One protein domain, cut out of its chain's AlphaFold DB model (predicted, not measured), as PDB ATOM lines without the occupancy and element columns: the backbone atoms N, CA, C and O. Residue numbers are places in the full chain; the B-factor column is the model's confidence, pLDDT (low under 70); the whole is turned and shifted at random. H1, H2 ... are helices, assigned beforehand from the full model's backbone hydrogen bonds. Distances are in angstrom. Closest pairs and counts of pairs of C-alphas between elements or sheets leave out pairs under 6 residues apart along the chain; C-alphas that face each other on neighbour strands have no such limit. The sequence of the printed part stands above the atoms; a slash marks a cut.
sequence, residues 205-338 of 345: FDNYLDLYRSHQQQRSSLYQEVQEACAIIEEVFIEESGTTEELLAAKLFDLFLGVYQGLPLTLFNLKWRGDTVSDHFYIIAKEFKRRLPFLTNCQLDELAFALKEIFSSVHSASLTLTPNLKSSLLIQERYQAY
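What this domain is: This is residues 205 to 338 of the 345 residues of the protein "HTH_11 domain-containing protein" of Enterococcus sp. 12E11_DIV0728 (UniProt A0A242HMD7). Four helices, H3, H2, H5 and H6, make a ring of contacts that forms the core, with the two longest, H6 and H3, running opposite ways near the middle. H1 crosses H3 on the outside, with its last part meeting the first part of H2 at a corner, the short H4 packs on the first half of H6, and H7 folds back along the last part of H6 as a helical hairpin at the rim. The 134 printed residues hold seven named helices, H1 to H7 in chain order, and no named strand: the class is all helix, the packing mostly crossed. The whole is compact, with a radius of gyration of the C-alphas of 14.6 A and spans of 41 by 37 by 28 A.

Where its parts are: Find C-alpha 300 at (23.878, -33.980, 36.610); from there H6 runs 31.3 A through residues 300 to 321. H3, residues 242 to 260, is 26.4 A long, and H2, residues 221 to 236, is 23.2 A. H5 is residues 279 to 291, and H4 is residues 265 to 269. H1, residues 205 to 217, begins at C-alpha 205, (25.203, -61.034, 32.216). H7, residues 325 to 338, is 20.3 A long and ends at C-alpha 338, (16.133, -38.553, 20.871).

How they stand to each other: Start at the hubs, H6 and H3, which touch four helices each. They touch through residues 310 to 318 of H6, closest at the C-alphas of Leu 247 and Val 314, 6.2 A, and run opposite ways at 36 degrees, only just a steep tilt. Residues 300 to 308 of H6 touch H5, closest at the C-alphas of Phe 281 and Ala 304, 4.8 A, at a steep tilt of 69 degrees, only just short of about perpendicular. H2 touches H3 at a steep tilt of 54 degrees, with the C-alphas of Val 226 and Phe 253 closest at 6.0 A. H2 also touches H5, closest at the C-alphas of Ala 229 and Phe 288, 6.5 A. Residues 302 to 309 of H6 touch H4, closest at the C-alphas of Leu 265 and Glu 302, 5.9 A. Residues 212 to 216 of H1 touch H2 about perpendicular, at 81 degrees, with the C-alphas of His 215 and Tyr 223 closest at 5.7 A. In the hairpin, residues 315 to 319 of H6 touch H7 at a shallow tilt of 13 degrees, closest at the C-alphas of Leu 319 and Ser 328, 5.7 A. H3 and H5 are apart. Every O i to N i+4 pair is within hydrogen-bond range in H1, H3, H4, H5 and H6; H2 has 11 of 12 and H7 has 9 of 10.

The domain as a whole: Look to Asn 297 and Leu 325 for the two C-alphas farthest apart, 42.1 A. The printed part has no cut and no long link. Confidence is under 70 at residues 237 to 243, 270 to 275, 319 and 321 to 338, and H7 has a mean pLDDT of 58.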
ATOM      1  N   PHE A 205      26.562 -61.592  32.214       74.31
ATOM      2  CA  PHE A 205      25.203 -61.034  32.216       74.31
ATOM      3  C   PHE A 205      24.158 -61.950  32.873       74.31
ATOM      4  O   PHE A 205      23.288 -61.449  33.576       74.31
ATOM      5  N   ASP A 206      24.264 -63.270  32.699       78.69
ATOM      6  CA  ASP A 206      23.308 -64.220  33.284       78.69
ATOM      7  C   ASP A 206      23.350 -64.190  34.822       78.69
ATOM      8  O   ASP A 206      22.328 -63.982  35.470       78.69
ATOM      9  N   ASN A 207      24.551 -64.252  35.407       80.12
ATOM     10  CA  ASN A 207      24.744 -64.169  36.862       80.12
ATOM     11  C   ASN A 207      24.272 -62.822  37.424       80.12
ATOM     12  O   ASN A 207      23.745 -62.722  38.532       80.12
ATOM     13  N   TYR A 208      24.464 -61.765  36.641       81.38
ATOM     14  CA  TYR A 208      23.988 -60.437  36.974       81.38
ATOM     15  C   TYR A 208      22.452 -60.351  36.993       81.38
ATOM     16  O   TYR A 208      21.873 -59.758  37.907       81.38
ATOM     17  N   LEU A 209      21.782 -60.979  36.026       82.56
ATOM     18  CA  LEU A 209      20.324 -61.059  35.984       82.56
ATOM     19  C   LEU A 209      19.770 -61.871  37.162       82.56
ATOM     20  O   LEU A 209      18.754 -61.491  37.747       82.56
ATOM     21  N   ASP A 210      20.455 -62.941  37.558       83.94
ATOM     22  CA  ASP A 210      20.086 -63.736  38.731       83.94
ATOM     23  C   ASP A 210      20.223 -62.940  40.036       83.94
ATOM     24  O   ASP A 210      19.342 -63.013  40.901       83.94
ATOM     25  N   LEU A 211      21.256 -62.097  40.162       85.56
ATOM     26  CA  LEU A 211      21.365 -61.158  41.281       85.56
ATOM     27  C   LEU A 211      20.188 -60.171  41.292       85.56
ATOM     28  O   LEU A 211      19.547 -59.987  42.329       85.56
ATOM     29  N   TYR A 212      19.856 -59.573  40.146       86.94
ATOM     30  CA  TYR A 212      18.709 -58.667  40.037       86.94
ATOM     31  C   TYR A 212      17.388 -59.349  40.443       86.94
ATOM     32  O   TYR A 212      16.619 -58.801  41.239       86.94
ATOM     33  N   ARG A 213      17.144 -60.581  39.979       86.50
ATOM     34  CA  ARG A 213      15.958 -61.381  40.344       86.50
ATOM     35  C   ARG A 213      15.911 -61.722  41.829       86.50
ATOM     36  O   ARG A 213      14.836 -61.713  42.426       86.50
ATOM     37  N   SER A 214      17.056 -61.978  42.453       85.94
ATOM     38  CA  SER A 214      17.136 -62.171  43.904       85.94
ATOM     39  C   SER A 214      16.707 -60.905  44.656       85.94
ATOM     40  O   SER A 214      15.836 -60.951  45.530       85.94
ATOM     41  N   HIS A 215      17.215 -59.744  44.233       87.31
ATOM     42  CA  HIS A 215      16.824 -58.438  44.768       87.31
ATOM     43  C   HIS A 215      15.330 -58.126  44.560       87.31
ATOM     44  O   HIS A 215      14.716 -57.497  45.431       87.31
ATOM     45  N   GLN A 216      14.742 -58.592  43.453       89.19
ATOM     46  CA  GLN A 216      13.305 -58.527  43.174       89.19
ATOM     47  C   GLN A 216      12.490 -59.397  44.140       89.19
ATOM     48  O   GLN A 216      11.545 -58.902  44.758       89.19
ATOM     49  N   GLN A 217      12.855 -60.672  44.308       88.06
ATOM     50  CA  GLN A 217      12.164 -61.602  45.213       88.06
ATOM     51  C   GLN A 217      12.168 -61.095  46.660       88.06
ATOM     52  O   GLN A 217      11.157 -61.184  47.357       88.06
ATOM     53  N   GLN A 218      13.285 -60.508  47.090       86.06
ATOM     54  CA  GLN A 218      13.462 -59.959  48.436       86.06
ATOM     55  C   GLN A 218      12.876 -58.551  48.609       86.06
ATOM     56  O   GLN A 218      12.804 -58.058  49.734       86.06
ATOM     57  N   ARG A 219      12.466 -57.887  47.518       86.50
ATOM     58  CA  ARG A 219      12.013 -56.484  47.510       86.50
ATOM     59  C   ARG A 219      13.007 -55.529  48.177       86.50
ATOM     60  O   ARG A 219      12.607 -54.642  48.934       86.50
ATOM     61  N   SER A 220      14.293 -55.725  47.897       87.38
ATOM     62  CA  SER A 220      15.378 -54.901  48.446       87.38
ATOM     63  C   SER A 220      15.187 -53.402  48.155       87.38
ATOM     64  O   SER A 220      14.519 -53.034  47.188       87.38
ATOM     65  N   SER A 221      15.819 -52.531  48.950       88.50
ATOM     66  CA  SER A 221      15.814 -51.078  48.705       88.50
ATOM     67  C   SER A 221      16.346 -50.733  47.313       88.50
ATOM     68  O   SER A 221      15.704 -49.987  46.584       88.50
ATOM     69  N   LEU A 222      17.454 -51.360  46.908       88.88
ATOM     70  CA  LEU A 222      18.053 -51.168  45.588       88.88
ATOM     71  C   LEU A 222      17.091 -51.559  44.454       88.88
ATOM     72  O   LEU A 222      16.987 -50.847  43.461       88.88
ATOM     73  N   TYR A 223      16.340 -52.657  44.606       91.19
ATOM     74  CA  TYR A 223      15.306 -53.024  43.635       91.19
ATOM     75  C   TYR A 223      14.205 -51.961  43.565       91.19
ATOM     76  O   TYR A 223      13.821 -51.554  42.474       91.19
ATOM     77  N   GLN A 224      13.718 -51.481  44.712       92.12
ATOM     78  CA  GLN A 224      12.681 -50.443  44.756       92.12
ATOM     79  C   GLN A 224      13.147 -49.140  44.091       92.12
ATOM     80  O   GLN A 224      12.374 -48.512  43.376       92.12
ATOM     81  N   GLU A 225      14.414 -48.767  44.265       93.69
ATOM     82  CA  GLU A 225      15.005 -47.600  43.607       93.69
ATOM     83  C   GLU A 225      15.096 -47.764  42.091       93.69
ATOM     84  O   GLU A 225      14.820 -46.811  41.364       93.69
ATOM     85  N   VAL A 226      15.429 -48.960  41.597       94.06
ATOM     86  CA  VAL A 226      15.390 -49.260  40.156       94.06
ATOM     87  C   VAL A 226      13.965 -49.158  39.618       94.06
ATOM     88  O   VAL A 226      13.763 -48.558  38.569       94.06
ATOM     89  N   GLN A 227      12.973 -49.684  40.336       94.19
ATOM     90  CA  GLN A 227      11.570 -49.591  39.916       94.19
ATOM     91  C   GLN A 227      11.079 -48.138  39.874       94.19
ATOM     92  O   GLN A 227      10.423 -47.733  38.918       94.19
ATOM     93  N   GLU A 228      11.448 -47.326  40.864       94.50
ATOM     94  CA  GLU A 228      11.163 -45.888  40.866       94.50
ATOM     95  C   GLU A 228      11.862 -45.176  39.692       94.50
ATOM     96  O   GLU A 228      11.270 -44.315  39.044       94.50
ATOM     97  N   ALA A 229      13.102 -45.555  39.368       94.12
ATOM     98  CA  ALA A 229      13.828 -45.031  38.213       94.12
ATOM     99  C   ALA A 229      13.143 -45.382  36.881       94.12
ATOM    100  O   ALA A 229      13.014 -44.513  36.015       94.12
ATOM    101  N   CYS A 230      12.672 -46.623  36.732       92.06
ATOM    102  CA  CYS A 230      11.867 -47.055  35.591       92.06
ATOM    103  C   CYS A 230      10.571 -46.240  35.488       92.06
ATOM    104  O   CYS A 230      10.297 -45.698  34.423       92.06
ATOM    105  N   ALA A 231       9.844 -46.033  36.590       91.12
ATOM    106  CA  ALA A 231       8.622 -45.223  36.595       91.12
ATOM    107  C   ALA A 231       8.871 -43.767  36.154       91.12
ATOM    108  O   ALA A 231       8.103 -43.205  35.376       91.12
ATOM    109  N   ILE A 232       9.975 -43.151  36.594       90.19
ATOM    110  CA  ILE A 232      10.365 -41.803  36.142       90.19
ATOM    111  C   ILE A 232      10.666 -41.787  34.641       90.19
ATOM    112  O   ILE A 232      10.336 -40.823  33.951       90.19
ATOM    113  N   ILE A 233      11.327 -42.829  34.134       88.06
ATOM    114  CA  ILE A 233      11.578 -42.965  32.701       88.06
ATOM    115  C   ILE A 233      10.255 -43.099  31.952       88.06
ATOM    116  O   ILE A 233      10.074 -42.378  30.977       88.06
ATOM    117  N   GLU A 234       9.329 -43.930  32.422       83.44
ATOM    118  CA  GLU A 234       8.012 -44.142  31.810       83.44
ATOM    119  C   GLU A 234       7.175 -42.860  31.716       83.44
ATOM    120  O   GLU A 234       6.507 -42.619  30.708       83.44
ATOM    121  N   GLU A 235       7.259 -41.992  32.729       80.06
ATOM    122  CA  GLU A 235       6.617 -40.670  32.729       80.06
ATOM    123  C   GLU A 235       7.112 -39.772  31.574       80.06
ATOM    124  O   GLU A 235       6.386 -38.885  31.115       80.06
ATOM    125  N   VAL A 236       8.338 -39.995  31.089       73.12
ATOM    126  CA  VAL A 236       8.989 -39.209  30.025       73.12
ATOM    127  C   VAL A 236       9.047 -39.973  28.690       73.12
ATOM    128  O   VAL A 236       9.100 -39.356  27.623       73.12
ATOM    129  N   PHE A 237       9.020 -41.306  28.728       67.19
ATOM    130  CA  PHE A 237       9.218 -42.222  27.607       67.19
ATOM    131  C   PHE A 237       8.322 -43.455  27.748       67.19
ATOM    132  O   PHE A 237       8.512 -44.271  28.635       67.19
ATOM    133  N   ILE A 238       7.384 -43.657  26.826       59.47
ATOM    134  CA  ILE A 238       6.519 -44.845  26.859       59.47
ATOM    135  C   ILE A 238       7.276 -46.045  26.260       59.47
ATOM    136  O   ILE A 238       7.467 -46.103  25.037       59.47
ATOM    137  N   GLU A 239       7.683 -47.005  27.095       57.50
ATOM    138  CA  GLU A 239       8.213 -48.305  26.652       57.50
ATOM    139  C   GLU A 239       7.073 -49.225  26.176       57.50
ATOM    140  O   GLU A 239       6.008 -49.273  26.782       57.50
ATOM    141  N   GLU A 240       7.259 -49.949  25.063       49.75
ATOM    142  CA  GLU A 240       6.187 -50.776  24.462       49.75
ATOM    143  C   GLU A 240       6.374 -52.295  24.627       49.75
ATOM    144  O   GLU A 240       5.495 -53.064  24.239       49.75
ATOM    145  N   SER A 241       7.491 -52.768  25.191       56.44
ATOM    146  CA  SER A 241       7.759 -54.210  25.306       56.44
ATOM    147  C   SER A 241       8.412 -54.574  26.636       56.44
ATOM    148  O   SER A 241       9.439 -53.987  26.971       56.44
ATOM    149  N   GLY A 242       7.916 -55.623  27.300       61.19
ATOM    150  CA  GLY A 242       8.481 -56.105  28.568       61.19
ATOM    151  C   GLY A 242       9.950 -56.554  28.482       61.19
ATOM    152  O   GLY A 242      10.678 -56.450  29.459       61.19
ATOM    153  N   THR A 243      10.436 -56.987  27.309       61.69
ATOM    154  CA  THR A 243      11.865 -57.317  27.118       61.69
ATOM    155  C   THR A 243      12.767 -56.079  27.200       61.69
ATOM    156  O   THR A 243      13.885 -56.165  27.698       61.69
ATOM    157  N   THR A 244      12.303 -54.928  26.706       72.69
ATOM    158  CA  THR A 244      13.068 -53.669  26.770       72.69
ATOM    159  C   THR A 244      13.091 -53.135  28.203       72.69
ATOM    160  O   THR A 244      14.148 -52.717  28.666       72.69
ATOM    161  N   GLU A 245      11.983 -53.293  28.927       79.00
ATOM    162  CA  GLU A 245      11.842 -52.916  30.336       79.00
ATOM    163  C   GLU A 245      12.774 -53.732  31.248       79.00
ATOM    164  O   GLU A 245      13.506 -53.163  32.057       79.00
ATOM    165  N   GLU A 246      12.843 -55.062  31.072       81.19
ATOM    166  CA  GLU A 246      13.764 -55.919  31.842       81.19
ATOM    167  C   GLU A 246      15.234 -55.563  31.556       81.19
ATOM    168  O   GLU A 246      16.045 -55.490  32.481       81.19
ATOM    169  N   LEU A 247      15.585 -55.275  30.295       82.00
ATOM    170  CA  LEU A 247      16.937 -54.842  29.920       82.00
ATOM    171  C   LEU A 247      17.288 -53.470  30.503       82.00
ATOM    172  O   LEU A 247      18.411 -53.282  30.982       82.00
ATOM    173  N   LEU A 248      16.355 -52.518  30.472       87.19
ATOM    174  CA  LEU A 248      16.535 -51.198  31.064       87.19
ATOM    175  C   LEU A 248      16.725 -51.306  32.578       87.19
ATOM    176  O   LEU A 248      17.708 -50.783  33.107       87.19
ATOM    177  N   ALA A 249      15.840 -52.032  33.262       89.88
ATOM    178  CA  ALA A 249      15.918 -52.244  34.701       89.88
ATOM    179  C   ALA A 249      17.233 -52.933  35.093       89.88
ATOM    180  O   ALA A 249      17.921 -52.482  36.010       89.88
ATOM    181  N   ALA A 250      17.649 -53.954  34.336       86.75
ATOM    182  CA  ALA A 250      18.938 -54.602  34.520       86.75
ATOM    183  C   ALA A 250      20.100 -53.610  34.348       86.75
ATOM    184  O   ALA A 250      21.022 -53.610  35.153       86.75
ATOM    185  N   LYS A 251      20.091 -52.716  33.356       88.81
ATOM    186  CA  LYS A 251      21.174 -51.726  33.186       88.81
ATOM    187  C   LYS A 251      21.178 -50.636  34.262       88.81
ATOM    188  O   LYS A 251      22.253 -50.218  34.690       88.81
ATOM    189  N   LEU A 252      20.009 -50.204  34.727       92.25
ATOM    190  CA  LEU A 252      19.883 -49.264  35.845       92.25
ATOM    191  C   LEU A 252      20.362 -49.880  37.158       92.25
ATOM    192  O   LEU A 252      21.060 -49.213  37.921       92.25
ATOM    193  N   PHE A 253      20.060 -51.160  37.385       90.81
ATOM    194  CA  PHE A 253      20.559 -51.899  38.540       90.81
ATOM    195  C   PHE A 253      22.101 -51.892  38.591       90.81
ATOM    196  O   PHE A 253      22.652 -51.767  39.677       90.81
ATOM    197  N   ASP A 254      22.805 -51.887  37.449       87.38
ATOM    198  CA  ASP A 254      24.279 -52.004  37.389       87.38
ATOM    199  C   ASP A 254      24.894 -50.661  37.754       87.38
ATOM    200  O   ASP A 254      25.804 -50.557  38.581       87.38
ATOM    201  N   LEU A 255      24.307 -49.606  37.187       90.50
ATOM    202  CA  LEU A 255      24.642 -48.237  37.524       90.50
ATOM    203  C   LEU A 255      24.449 -47.984  39.021       90.50
ATOM    204  O   LEU A 255      25.353 -47.464  39.676       90.50
ATOM    205  N   PHE A 256      23.291 -48.352  39.571       90.75
ATOM    206  CA  PHE A 256      22.958 -48.075  40.967       90.75
ATOM    207  C   PHE A 256      23.817 -48.908  41.908       90.75
ATOM    208  O   PHE A 256      24.404 -48.350  42.833       90.75
ATOM    209  N   LEU A 257      23.991 -50.202  41.624       86.69
ATOM    210  CA  LEU A 257      24.908 -51.071  42.357       86.69
ATOM    211  C   LEU A 257      26.323 -50.476  42.383       86.69
ATOM    212  O   LEU A 257      26.954 -50.424  43.438       86.69
ATOM    213  N   GLY A 258      26.806 -49.959  41.252       86.06
ATOM    214  CA  GLY A 258      28.084 -49.260  41.180       86.06
ATOM    215  C   GLY A 258      28.146 -47.991  42.028       86.06
ATOM    216  O   GLY A 258      29.139 -47.772  42.719       86.06
ATOM    217  N   VAL A 259      27.095 -47.169  42.021       88.31
ATOM    218  CA  VAL A 259      27.019 -45.966  42.869       88.31
ATOM    219  C   VAL A 259      27.043 -46.340  44.352       88.31
ATOM    220  O   VAL A 259      27.778 -45.716  45.116       88.31
ATOM    221  N   TYR A 260      26.323 -47.390  44.755       84.06
ATOM    222  CA  TYR A 260      26.368 -47.918  46.123       84.06
ATOM    223  C   TYR A 260      27.761 -48.413  46.523       84.06
ATOM    224  O   TYR A 260      28.142 -48.302  47.684       84.06
ATOM    225  N   GLN A 261      28.552 -48.905  45.568       80.44
ATOM    226  CA  GLN A 261      29.959 -49.278  45.766       80.44
ATOM    227  C   GLN A 261      30.917 -48.076  45.791       80.44
ATOM    228  O   GLN A 261      32.134 -48.261  45.801       80.44
ATOM    229  N   GLY A 262      30.401 -46.845  45.733       82.06
ATOM    230  CA  GLY A 262      31.206 -45.627  45.672       82.06
ATOM    231  C   GLY A 262      31.868 -45.392  44.311       82.06
ATOM    232  O   GLY A 262      32.753 -44.538  44.190       82.06
ATOM    233  N   LEU A 263      31.467 -46.122  43.263       86.25
ATOM    234  CA  LEU A 263      32.034 -45.931  41.934       86.25
ATOM    235  C   LEU A 263      31.513 -44.626  41.315       86.25
ATOM    236  O   LEU A 263      30.306 -44.376  41.293       86.25
ATOM    237  N   PRO A 264      32.404 -43.781  40.769       87.62
ATOM    238  CA  PRO A 264      31.997 -42.536  40.136       87.62
ATOM    239  C   PRO A 264      31.252 -42.818  38.829       87.62
ATOM    240  O   PRO A 264      31.680 -43.664  38.041       87.62
ATOM    241  N   LEU A 265      30.214 -42.032  38.525       88.38
ATOM    242  CA  LEU A 265      29.470 -42.142  37.263       88.38
ATOM    243  C   LEU A 265      30.377 -42.003  36.036       88.38
ATOM    244  O   LEU A 265      30.178 -42.698  35.042       88.38
ATOM    245  N   THR A 266      31.428 -41.174  36.125       83.38
ATOM    246  CA  THR A 266      32.444 -41.077  35.069       83.38
ATOM    247  C   THR A 266      32.944 -42.459  34.627       83.38
ATOM    248  O   THR A 266      33.163 -42.616  33.431       83.38
ATOM    249  N   LEU A 267      33.103 -43.446  35.523       82.12
ATOM    250  CA  LEU A 267      33.592 -44.794  35.193       82.12
ATOM    251  C   LEU A 267      32.740 -45.478  34.111       82.12
ATOM    252  O   LEU A 267      33.295 -46.069  33.183       82.12
ATOM    253  N   PHE A 268      31.417 -45.333  34.201       77.88
ATOM    254  CA  PHE A 268      30.447 -45.867  33.242       77.88
ATOM    255  C   PHE A 268      30.461 -45.099  31.909       77.88
ATOM    256  O   PHE A 268      30.113 -45.644  30.866       77.88
ATOM    257  N   ASN A 269      30.982 -43.868  31.917       74.69
ATOM    258  CA  ASN A 269      30.965 -42.931  30.789       74.69
ATOM    259  C   ASN A 269      32.312 -42.829  30.037       74.69
ATOM    260  O   ASN A 269      32.442 -42.075  29.069       74.69
ATOM    261  N   LEU A 270      33.362 -43.543  30.473       66.94
ATOM    262  CA  LEU A 270      34.748 -43.292  30.035       66.94
ATOM    263  C   LEU A 270      35.017 -43.499  28.538       66.94
ATOM    264  O   LEU A 270      35.984 -42.932  28.026       66.94
ATOM    265  N   LYS A 271      34.204 -44.293  27.833       62.34
ATOM    266  CA  LYS A 271      34.378 -44.530  26.391       62.34
ATOM    267  C   LYS A 271      33.936 -43.349  25.515       62.34
ATOM    268  O   LYS A 271      34.395 -43.265  24.385       62.34
ATOM    269  N   TRP A 272      33.124 -42.430  26.036       52.91
ATOM    270  CA  TRP A 272      32.312 -41.542  25.194       52.91
ATOM    271  C   TRP A 272      32.393 -40.060  25.582       52.91
ATOM    272  O   TRP A 272      31.553 -39.241  25.211       52.91
ATOM    273  N   ARG A 273      33.433 -39.679  26.333       55.78
ATOM    274  CA  ARG A 273      33.689 -38.271  26.667       55.78
ATOM    275  C   ARG A 273      33.852 -37.439  25.392       55.78
ATOM    276  O   ARG A 273      34.916 -37.453  24.778       55.78
ATOM    277  N   GLY A 274      32.826 -36.661  25.060       57.38
ATOM    278  CA  GLY A 274      32.813 -35.767  23.900       57.38
ATOM    279  C   GLY A 274      31.495 -35.761  23.134       57.38
ATOM    280  O   GLY A 274      31.272 -34.835  22.356       57.38
ATOM    281  N   ASP A 275      30.620 -36.736  23.379       66.19
ATOM    282  CA  ASP A 275      29.329 -36.789  22.709       66.19
ATOM    283  C   ASP A 275      28.341 -35.771  23.276       66.19
ATOM    284  O   ASP A 275      28.255 -35.540  24.484       66.19
ATOM    285  N   THR A 276      27.539 -35.189  22.389       76.00
ATOM    286  CA  THR A 276      26.395 -34.372  22.783       76.00
ATOM    287  C   THR A 276      25.326 -35.250  23.428       76.00
ATOM    288  O   THR A 276      24.938 -36.280  22.872       76.00
ATOM    289  N   VAL A 277      24.844 -34.825  24.595       82.25
ATOM    290  CA  VAL A 277      23.726 -35.449  25.310       82.25
ATOM    291  C   VAL A 277      22.468 -34.632  25.035       82.25
ATOM    292  O   VAL A 277      22.483 -33.414  25.194       82.25
ATOM    293  N   SER A 278      21.399 -35.301  24.602       83.12
ATOM    294  CA  SER A 278      20.091 -34.686  24.340       83.12
ATOM    295  C   SER A 278      19.466 -34.126  25.625       83.12
ATOM    296  O   SER A 278      19.607 -34.724  26.693       83.12
ATOM    297  N   ASP A 279      18.723 -33.018  25.522       85.81
ATOM    298  CA  ASP A 279      18.050 -32.364  26.662       85.81
ATOM    299  C   ASP A 279      17.111 -33.315  27.426       85.81
ATOM    300  O   ASP A 279      16.954 -33.187  28.641       85.81
ATOM    301  N   HIS A 280      16.537 -34.310  26.742       84.56
ATOM    302  CA  HIS A 280      15.681 -35.333  27.347       84.56
ATOM    303  C   HIS A 280      16.381 -36.082  28.491       84.56
ATOM    304  O   HIS A 280      15.812 -36.235  29.570       84.56
ATOM    305  N   PHE A 281      17.648 -36.466  28.313       89.19
ATOM    306  CA  PHE A 281      18.404 -37.163  29.357       89.19
ATOM    307  C   PHE A 281      18.726 -36.255  30.546       89.19
ATOM    308  O   PHE A 281      18.793 -36.730  31.676       89.19
ATOM    309  N   TYR A 282      18.862 -34.943  30.329       91.19
ATOM    310  CA  TYR A 282      18.997 -33.984  31.427       91.19
ATOM    311  C   TYR A 282      17.704 -33.825  32.227       91.19
ATOM    312  O   TYR A 282      17.772 -33.601  33.434       91.19
ATOM    313  N   ILE A 283      16.538 -33.920  31.582       90.88
ATOM    314  CA  ILE A 283      15.239 -33.896  32.269       90.88
ATOM    315  C   ILE A 283      15.117 -35.129  33.169       90.88
ATOM    316  O   ILE A 283      14.911 -34.976  34.371       90.88
ATOM    317  N   ILE A 284      15.355 -36.324  32.620       91.69
ATOM    318  CA  ILE A 284      15.305 -37.579  33.386       91.69
ATOM    319  C   ILE A 284      16.325 -37.548  34.533       91.69
ATOM    320  O   ILE A 284      15.975 -37.827  35.676       91.69
ATOM    321  N   ALA A 285      17.565 -37.118  34.278       93.56
ATOM    322  CA  ALA A 285      18.593 -37.017  35.314       93.56
ATOM    323  C   ALA A 285      18.204 -36.055  36.453       93.56
ATOM    324  O   ALA A 285      18.521 -36.318  37.615       93.56
ATOM    325  N   LYS A 286      17.506 -34.947  36.160       94.19
ATOM    326  CA  LYS A 286      16.991 -34.035  37.198       94.19
ATOM    327  C   LYS A 286      15.921 -34.711  38.050       94.19
ATOM    328  O   LYS A 286      15.975 -34.586  39.272       94.19
ATOM    329  N   GLU A 287      14.996 -35.435  37.427       93.88
ATOM    330  CA  GLU A 287      13.948 -36.162  38.149       93.88
ATOM    331  C   GLU A 287      14.517 -37.310  38.985       93.88
ATOM    332  O   GLU A 287      14.145 -37.453  40.150       93.88
ATOM    333  N   PHE A 288      15.507 -38.040  38.462       94.81
ATOM    334  CA  PHE A 288      16.257 -39.051  39.212       94.81
ATOM    335  C   PHE A 288      16.852 -38.441  40.478       94.81
ATOM    336  O   PHE A 288      16.582 -38.912  41.575       94.81
ATOM    337  N   LYS A 289      17.588 -37.331  40.360       94.31
ATOM    338  CA  LYS A 289      18.168 -36.655  41.531       94.31
ATOM    339  C   LYS A 289      17.125 -36.136  42.522       94.31
ATOM    340  O   LYS A 289      17.433 -36.008  43.702       94.31
ATOM    341  N   ARG A 290      15.922 -35.791  42.055       92.69
ATOM    342  CA  ARG A 290      14.835 -35.290  42.906       92.69
ATOM    343  C   ARG A 290      14.166 -36.409  43.705       92.69
ATOM    344  O   ARG A 290      13.818 -36.182  44.861       92.69
ATOM    345  N   ARG A 291      13.947 -37.575  43.088       93.81
ATOM    346  CA  ARG A 291      13.174 -38.691  43.667       93.81
ATOM    347  C   ARG A 291      14.042 -39.801  44.268       93.81
ATOM    348  O   ARG A 291      13.546 -40.539  45.109       93.81
ATOM    349  N   LEU A 292      15.323 -39.883  43.902       93.69
ATOM    350  CA  LEU A 292      16.279 -40.893  44.369       93.69
ATOM    351  C   LEU A 292      17.418 -40.223  45.166       93.69
ATOM    352  O   LEU A 292      18.419 -39.792  44.583       93.69
ATOM    353  N   PRO A 293      17.305 -40.116  46.507       88.75
ATOM    354  CA  PRO A 293      18.235 -39.338  47.326       88.75
ATOM    355  C   PRO A 293      19.696 -39.796  47.251       88.75
ATOM    356  O   PRO A 293      20.594 -38.960  47.373       88.75
ATOM    357  N   PHE A 294      19.959 -41.086  47.007       88.38
ATOM    358  CA  PHE A 294      21.326 -41.610  46.907       88.38
ATOM    359  C   PHE A 294      22.106 -41.015  45.713       88.38
ATOM    360  O   PHE A 294      23.332 -40.929  45.754       88.38
ATOM    361  N   LEU A 295      21.408 -40.490  44.695       91.69
ATOM    362  CA  LEU A 295      22.000 -39.813  43.533       91.69
ATOM    363  C   LEU A 295      22.266 -38.312  43.757       91.69
ATOM    364  O   LEU A 295      22.756 -37.627  42.856       91.69
ATOM    365  N   THR A 296      21.967 -37.754  44.937       83.69
ATOM    366  CA  THR A 296      22.081 -36.302  45.192       83.69
ATOM    367  C   THR A 296      23.494 -35.769  44.922       83.69
ATOM    368  O   THR A 296      23.653 -34.682  44.354       83.69
ATOM    369  N   ASN A 297      24.519 -36.557  45.254       83.25
ATOM    370  CA  ASN A 297      25.929 -36.189  45.091       83.25
ATOM    371  C   ASN A 297      26.488 -36.460  43.682       83.25
ATOM    372  O   ASN A 297      27.598 -36.032  43.372       83.25
ATOM    373  N   CYS A 298      25.730 -37.125  42.809       88.31
ATOM    374  CA  CYS A 298      26.130 -37.365  41.428       88.31
ATOM    375  C   CYS A 298      26.068 -36.076  40.599       88.31
ATOM    376  O   CYS A 298      25.128 -35.289  40.734       88.31
ATOM    377  N   GLN A 299      27.031 -35.841  39.705       89.50
ATOM    378  CA  GLN A 299      26.945 -34.697  38.791       89.50
ATOM    379  C   GLN A 299      25.831 -34.925  37.762       89.50
ATOM    380  O   GLN A 299      25.626 -36.040  37.287       89.50
ATOM    381  N   LEU A 300      25.069 -33.869  37.457       91.00
ATOM    382  CA  LEU A 300      23.878 -33.980  36.610       91.00
ATOM    383  C   LEU A 300      24.233 -34.374  35.170       91.00
ATOM    384  O   LEU A 300      23.540 -35.187  34.567       91.00
ATOM    385  N   ASP A 301      25.301 -33.796  34.634       89.31
ATOM    386  CA  ASP A 301      25.842 -34.093  33.310       89.31
ATOM    387  C   ASP A 301      26.373 -35.525  33.222       89.31
ATOM    388  O   ASP A 301      26.073 -36.217  32.255       89.31
ATOM    389  N   GLU A 302      27.080 -36.014  34.247       88.94
ATOM    390  CA  GLU A 302      27.529 -37.410  34.287       88.94
ATOM    391  C   GLU A 302      26.357 -38.401  34.353       88.94
ATOM    392  O   GLU A 302      26.415 -39.454  33.718       88.94
ATOM    393  N   LEU A 303      25.290 -38.065  35.084       92.25
ATOM    394  CA  LEU A 303      24.093 -38.901  35.168       92.25
ATOM    395  C   LEU A 303      23.311 -38.902  33.853       92.25
ATOM    396  O   LEU A 303      22.952 -39.968  33.365       92.25
ATOM    397  N   ALA A 304      23.104 -37.736  33.238       91.00
ATOM    398  CA  ALA A 304      22.467 -37.638  31.925       91.00
ATOM    399  C   ALA A 304      23.254 -38.419  30.861       91.00
ATOM    400  O   ALA A 304      22.672 -39.092  30.012       91.00
ATOM    401  N   PHE A 305      24.584 -38.370  30.939       89.06
ATOM    402  CA  PHE A 305      25.451 -39.139  30.061       89.06
ATOM    403  C   PHE A 305      25.299 -40.653  30.278       89.06
ATOM    404  O   PHE A 305      25.116 -41.388  29.311       89.06
ATOM    405  N   ALA A 306      25.313 -41.116  31.530       90.50
ATOM    406  CA  ALA A 306      25.131 -42.531  31.853       90.50
ATOM    407  C   ALA A 306      23.768 -43.053  31.373       90.50
ATOM    408  O   ALA A 306      23.682 -44.151  30.826       90.50
ATOM    409  N   LEU A 307      22.713 -42.243  31.509       90.38
ATOM    410  CA  LEU A 307      21.384 -42.576  30.997       90.38
ATOM    411  C   LEU A 307      21.379 -42.714  29.476       90.38
ATOM    412  O   LEU A 307      20.872 -43.710  28.971       90.38
ATOM    413  N   LYS A 308      21.992 -41.777  28.742       87.50
ATOM    414  CA  LYS A 308      22.133 -41.897  27.284       87.50
ATOM    415  C   LYS A 308      22.774 -43.234  26.899       87.50
ATOM    416  O   LYS A 308      22.247 -43.932  26.040       87.50
ATOM    417  N   GLU A 309      23.869 -43.609  27.556       85.88
ATOM    418  CA  GLU A 309      24.584 -44.860  27.279       85.88
ATOM    419  C   GLU A 309      23.747 -46.106  27.564       85.88
ATOM    420  O   GLU A 309      23.734 -47.045  26.765       85.88
ATOM    421  N   ILE A 310      23.014 -46.106  28.680       87.62
ATOM    422  CA  ILE A 310      22.075 -47.179  29.007       87.62
ATOM    423  C   ILE A 310      21.035 -47.309  27.894       87.62
ATOM    424  O   ILE A 310      20.873 -48.399  27.349       87.62
ATOM    425  N   PHE A 311      20.405 -46.207  27.494       85.19
ATOM    426  CA  PHE A 311      19.401 -46.197  26.431       85.19
ATOM    427  C   PHE A 311      19.975 -46.676  25.094       85.19
ATOM    428  O   PHE A 311      19.397 -47.557  24.461       85.19
ATOM    429  N   SER A 312      21.138 -46.178  24.671       80.88
ATOM    430  CA  SER A 312      21.792 -46.634  23.438       80.88
ATOM    431  C   SER A 312      22.140 -48.127  23.485       80.88
ATOM    432  O   SER A 312      21.966 -48.839  22.490       80.88
ATOM    433  N   SER A 313      22.592 -48.635  24.636       80.62
ATOM    434  CA  SER A 313      22.879 -50.061  24.819       80.62
ATOM    435  C   SER A 313      21.613 -50.913  24.778       80.62
ATOM    436  O   SER A 313      21.632 -51.979  24.161       80.62
ATOM    437  N   VAL A 314      20.539 -50.477  25.439       81.19
ATOM    438  CA  VAL A 314      19.246 -51.174  25.454       81.19
ATOM    439  C   VAL A 314      18.664 -51.200  24.044       81.19
ATOM    440  O   VAL A 314      18.308 -52.267  23.561       81.19
ATOM    441  N   HIS A 315      18.691 -50.075  23.328       76.06
ATOM    442  CA  HIS A 315      18.275 -49.984  21.929       76.06
ATOM    443  C   HIS A 315      18.959 -51.022  21.038       76.06
ATOM    444  O   HIS A 315      18.303 -51.786  20.327       76.06
ATOM    445  N   SER A 316      20.294 -51.064  21.091       75.56
ATOM    446  CA  SER A 316      21.089 -51.980  20.276       75.56
ATOM    447  C   SER A 316      20.799 -53.445  20.616       75.56
ATOM    448  O   SER A 316      20.681 -54.275  19.708       75.56
ATOM    449  N   ALA A 317      20.632 -53.762  21.903       77.12
ATOM    450  CA  ALA A 317      20.274 -55.101  22.354       77.12
ATOM    451  C   ALA A 317      18.859 -55.493  21.897       77.12
ATOM    452  O   ALA A 317      18.691 -56.549  21.286       77.12
ATOM    453  N   SER A 318      17.864 -54.625  22.092       72.75
ATOM    454  CA  SER A 318      16.479 -54.860  21.674       72.75
ATOM    455  C   SER A 318      16.360 -55.061  20.164       72.75
ATOM    456  O   SER A 318      15.658 -55.971  19.728       72.75
ATOM    457  N   LEU A 319      17.087 -54.291  19.346       69.00
ATOM    458  CA  LEU A 319      17.124 -54.492  17.892       69.00
ATOM    459  C   LEU A 319      17.701 -55.857  17.496       69.00
ATOM    460  O   LEU A 319      17.237 -56.460  16.533       69.00
ATOM    461  N   THR A 320      18.690 -56.350  18.242       70.81
ATOM    462  CA  THR A 320      19.324 -57.652  17.982       70.81
ATOM    463  C   THR A 320      18.420 -58.813  18.407       70.81
ATOM    464  O   THR A 320      18.385 -59.850  17.746       70.81
ATOM    465  N   LEU A 321      17.669 -58.634  19.495       65.88
ATOM    466  CA  LEU A 321      16.779 -59.644  20.071       65.88
ATOM    467  C   LEU A 321      15.387 -59.674  19.416       65.88
ATOM    468  O   LEU A 321      14.642 -60.632  19.620       65.88
ATOM    469  N   THR A 322      15.035 -58.665  18.610       60.59
ATOM    470  CA  THR A 322      13.716 -58.558  17.969       60.59
ATOM    471  C   THR A 322      13.809 -58.823  16.459       60.59
ATOM    472  O   THR A 322      14.238 -57.948  15.709       60.59
ATOM    473  N   PRO A 323      13.366 -59.994  15.959       51.03
ATOM    474  CA  PRO A 323      13.571 -60.392  14.563       51.03
ATOM    475  C   PRO A 323      12.556 -59.798  13.567       51.03
ATOM    476  O   PRO A 323      12.653 -60.058  12.368       51.03
ATOM    477  N   ASN A 324      11.550 -59.040  14.023       59.03
ATOM    478  CA  ASN A 324      10.489 -58.515  13.159       59.03
ATOM    479  C   ASN A 324      10.732 -57.045  12.773       59.03
ATOM    480  O   ASN A 324      10.773 -56.158  13.628       59.03
ATOM    481  N   LEU A 325      10.785 -56.793  11.460       52.09
ATOM    482  CA  LEU A 325      11.008 -55.489  10.825       52.09
ATOM    483  C   LEU A 325      10.097 -54.376  11.373       52.09
ATOM    484  O   LEU A 325      10.548 -53.247  11.543       52.09
ATOM    485  N   LYS A 326       8.824 -54.675  11.670       57.00
ATOM    486  CA  LYS A 326       7.856 -53.664  12.133       57.00
ATOM    487  C   LYS A 326       8.198 -53.131  13.528       57.00
ATOM    488  O   LYS A 326       8.128 -51.929  13.756       57.00
ATOM    489  N   SER A 327       8.588 -54.017  14.440       54.75
ATOM    490  CA  SER A 327       9.049 -53.646  15.781       54.75
ATOM    491  C   SER A 327      10.420 -52.974  15.741       54.75
ATOM    492  O   SER A 327      10.617 -51.981  16.431       54.75
ATOM    493  N   SER A 328      11.341 -53.433  14.885       56.94
ATOM    494  CA  SER A 328      12.664 -52.812  14.737       56.94
ATOM    495  C   SER A 328      12.585 -51.381  14.188       56.94
ATOM    496  O   SER A 328      13.281 -50.504  14.690       56.94
ATOM    497  N   LEU A 329      11.711 -51.122  13.207       58.72
ATOM    498  CA  LEU A 329      11.487 -49.779  12.653       58.72
ATOM    499  C   LEU A 329      10.902 -48.819  13.693       58.72
ATOM    500  O   LEU A 329      11.370 -47.694  13.808       58.72
ATOM    501  N   LEU A 330       9.939 -49.272  14.496       58.91
ATOM    502  CA  LEU A 330       9.332 -48.446  15.539       58.91
ATOM    503  C   LEU A 330      10.308 -48.151  16.693       58.91
ATOM    504  O   LEU A 330      10.370 -47.024  17.189       58.91
ATOM    505  N   ILE A 331      11.128 -49.140  17.069       57.59
ATOM    506  CA  ILE A 331      12.257 -48.960  17.990       57.59
ATOM    507  C   ILE A 331      13.230 -47.912  17.415       57.59
ATOM    508  O   ILE A 331      13.645 -47.002  18.128       57.59
ATOM    509  N   GLN A 332      13.558 -47.980  16.124       59.09
ATOM    510  CA  GLN A 332      14.456 -47.029  15.466       59.09
ATOM    511  C   GLN A 332      13.883 -45.604  15.379       59.09
ATOM    512  O   GLN A 332      14.597 -44.658  15.700       59.09
ATOM    513  N   GLU A 333      12.615 -45.432  14.999       60.88
ATOM    514  CA  GLU A 333      11.958 -44.120  14.880       60.88
ATOM    515  C   GLU A 333      11.914 -43.365  16.212       60.88
ATOM    516  O   GLU A 333      12.189 -42.164  16.255       60.88
ATOM    517  N   ARG A 334      11.627 -44.066  17.317       61.22
ATOM    518  CA  ARG A 334      11.621 -43.444  18.645       61.22
ATOM    519  C   ARG A 334      13.024 -43.055  19.069       61.22
ATOM    520  O   ARG A 334      13.234 -41.891  19.363       61.22
ATOM    521  N   TYR A 335      13.996 -43.967  19.025       62.12
ATOM    522  CA  TYR A 335      15.373 -43.652  19.428       62.12
ATOM    523  C   TYR A 335      16.017 -42.551  18.564       62.12
ATOM    524  O   TYR A 335      16.690 -41.670  19.103       62.12
ATOM    525  N   GLN A 336      15.721 -42.506  17.258       61.41
ATOM    526  CA  GLN A 336      16.150 -41.411  16.380       61.41
ATOM    527  C   GLN A 336      15.591 -40.051  16.810       61.41
ATOM    528  O   GLN A 336      16.332 -39.071  16.768       61.41
ATOM    529  N   ALA A 337      14.344 -39.977  17.288       57.06
ATOM    530  CA  ALA A 337      13.767 -38.732  17.803       57.06
ATOM    531  C   ALA A 337      14.541 -38.157  19.011       57.06
ATOM    532  O   ALA A 337      14.474 -36.952  19.258       57.06
ATOM    533  N   TYR A 338      15.315 -38.982  19.728       56.50
ATOM    534  CA  TYR A 338      16.133 -38.553  20.871       56.50
ATOM    535  C   TYR A 338      17.579 -38.218  20.491       56.50
ATOM    536  O   TYR A 338      18.150 -37.295  21.084       56.50
TER     537      TYR A 338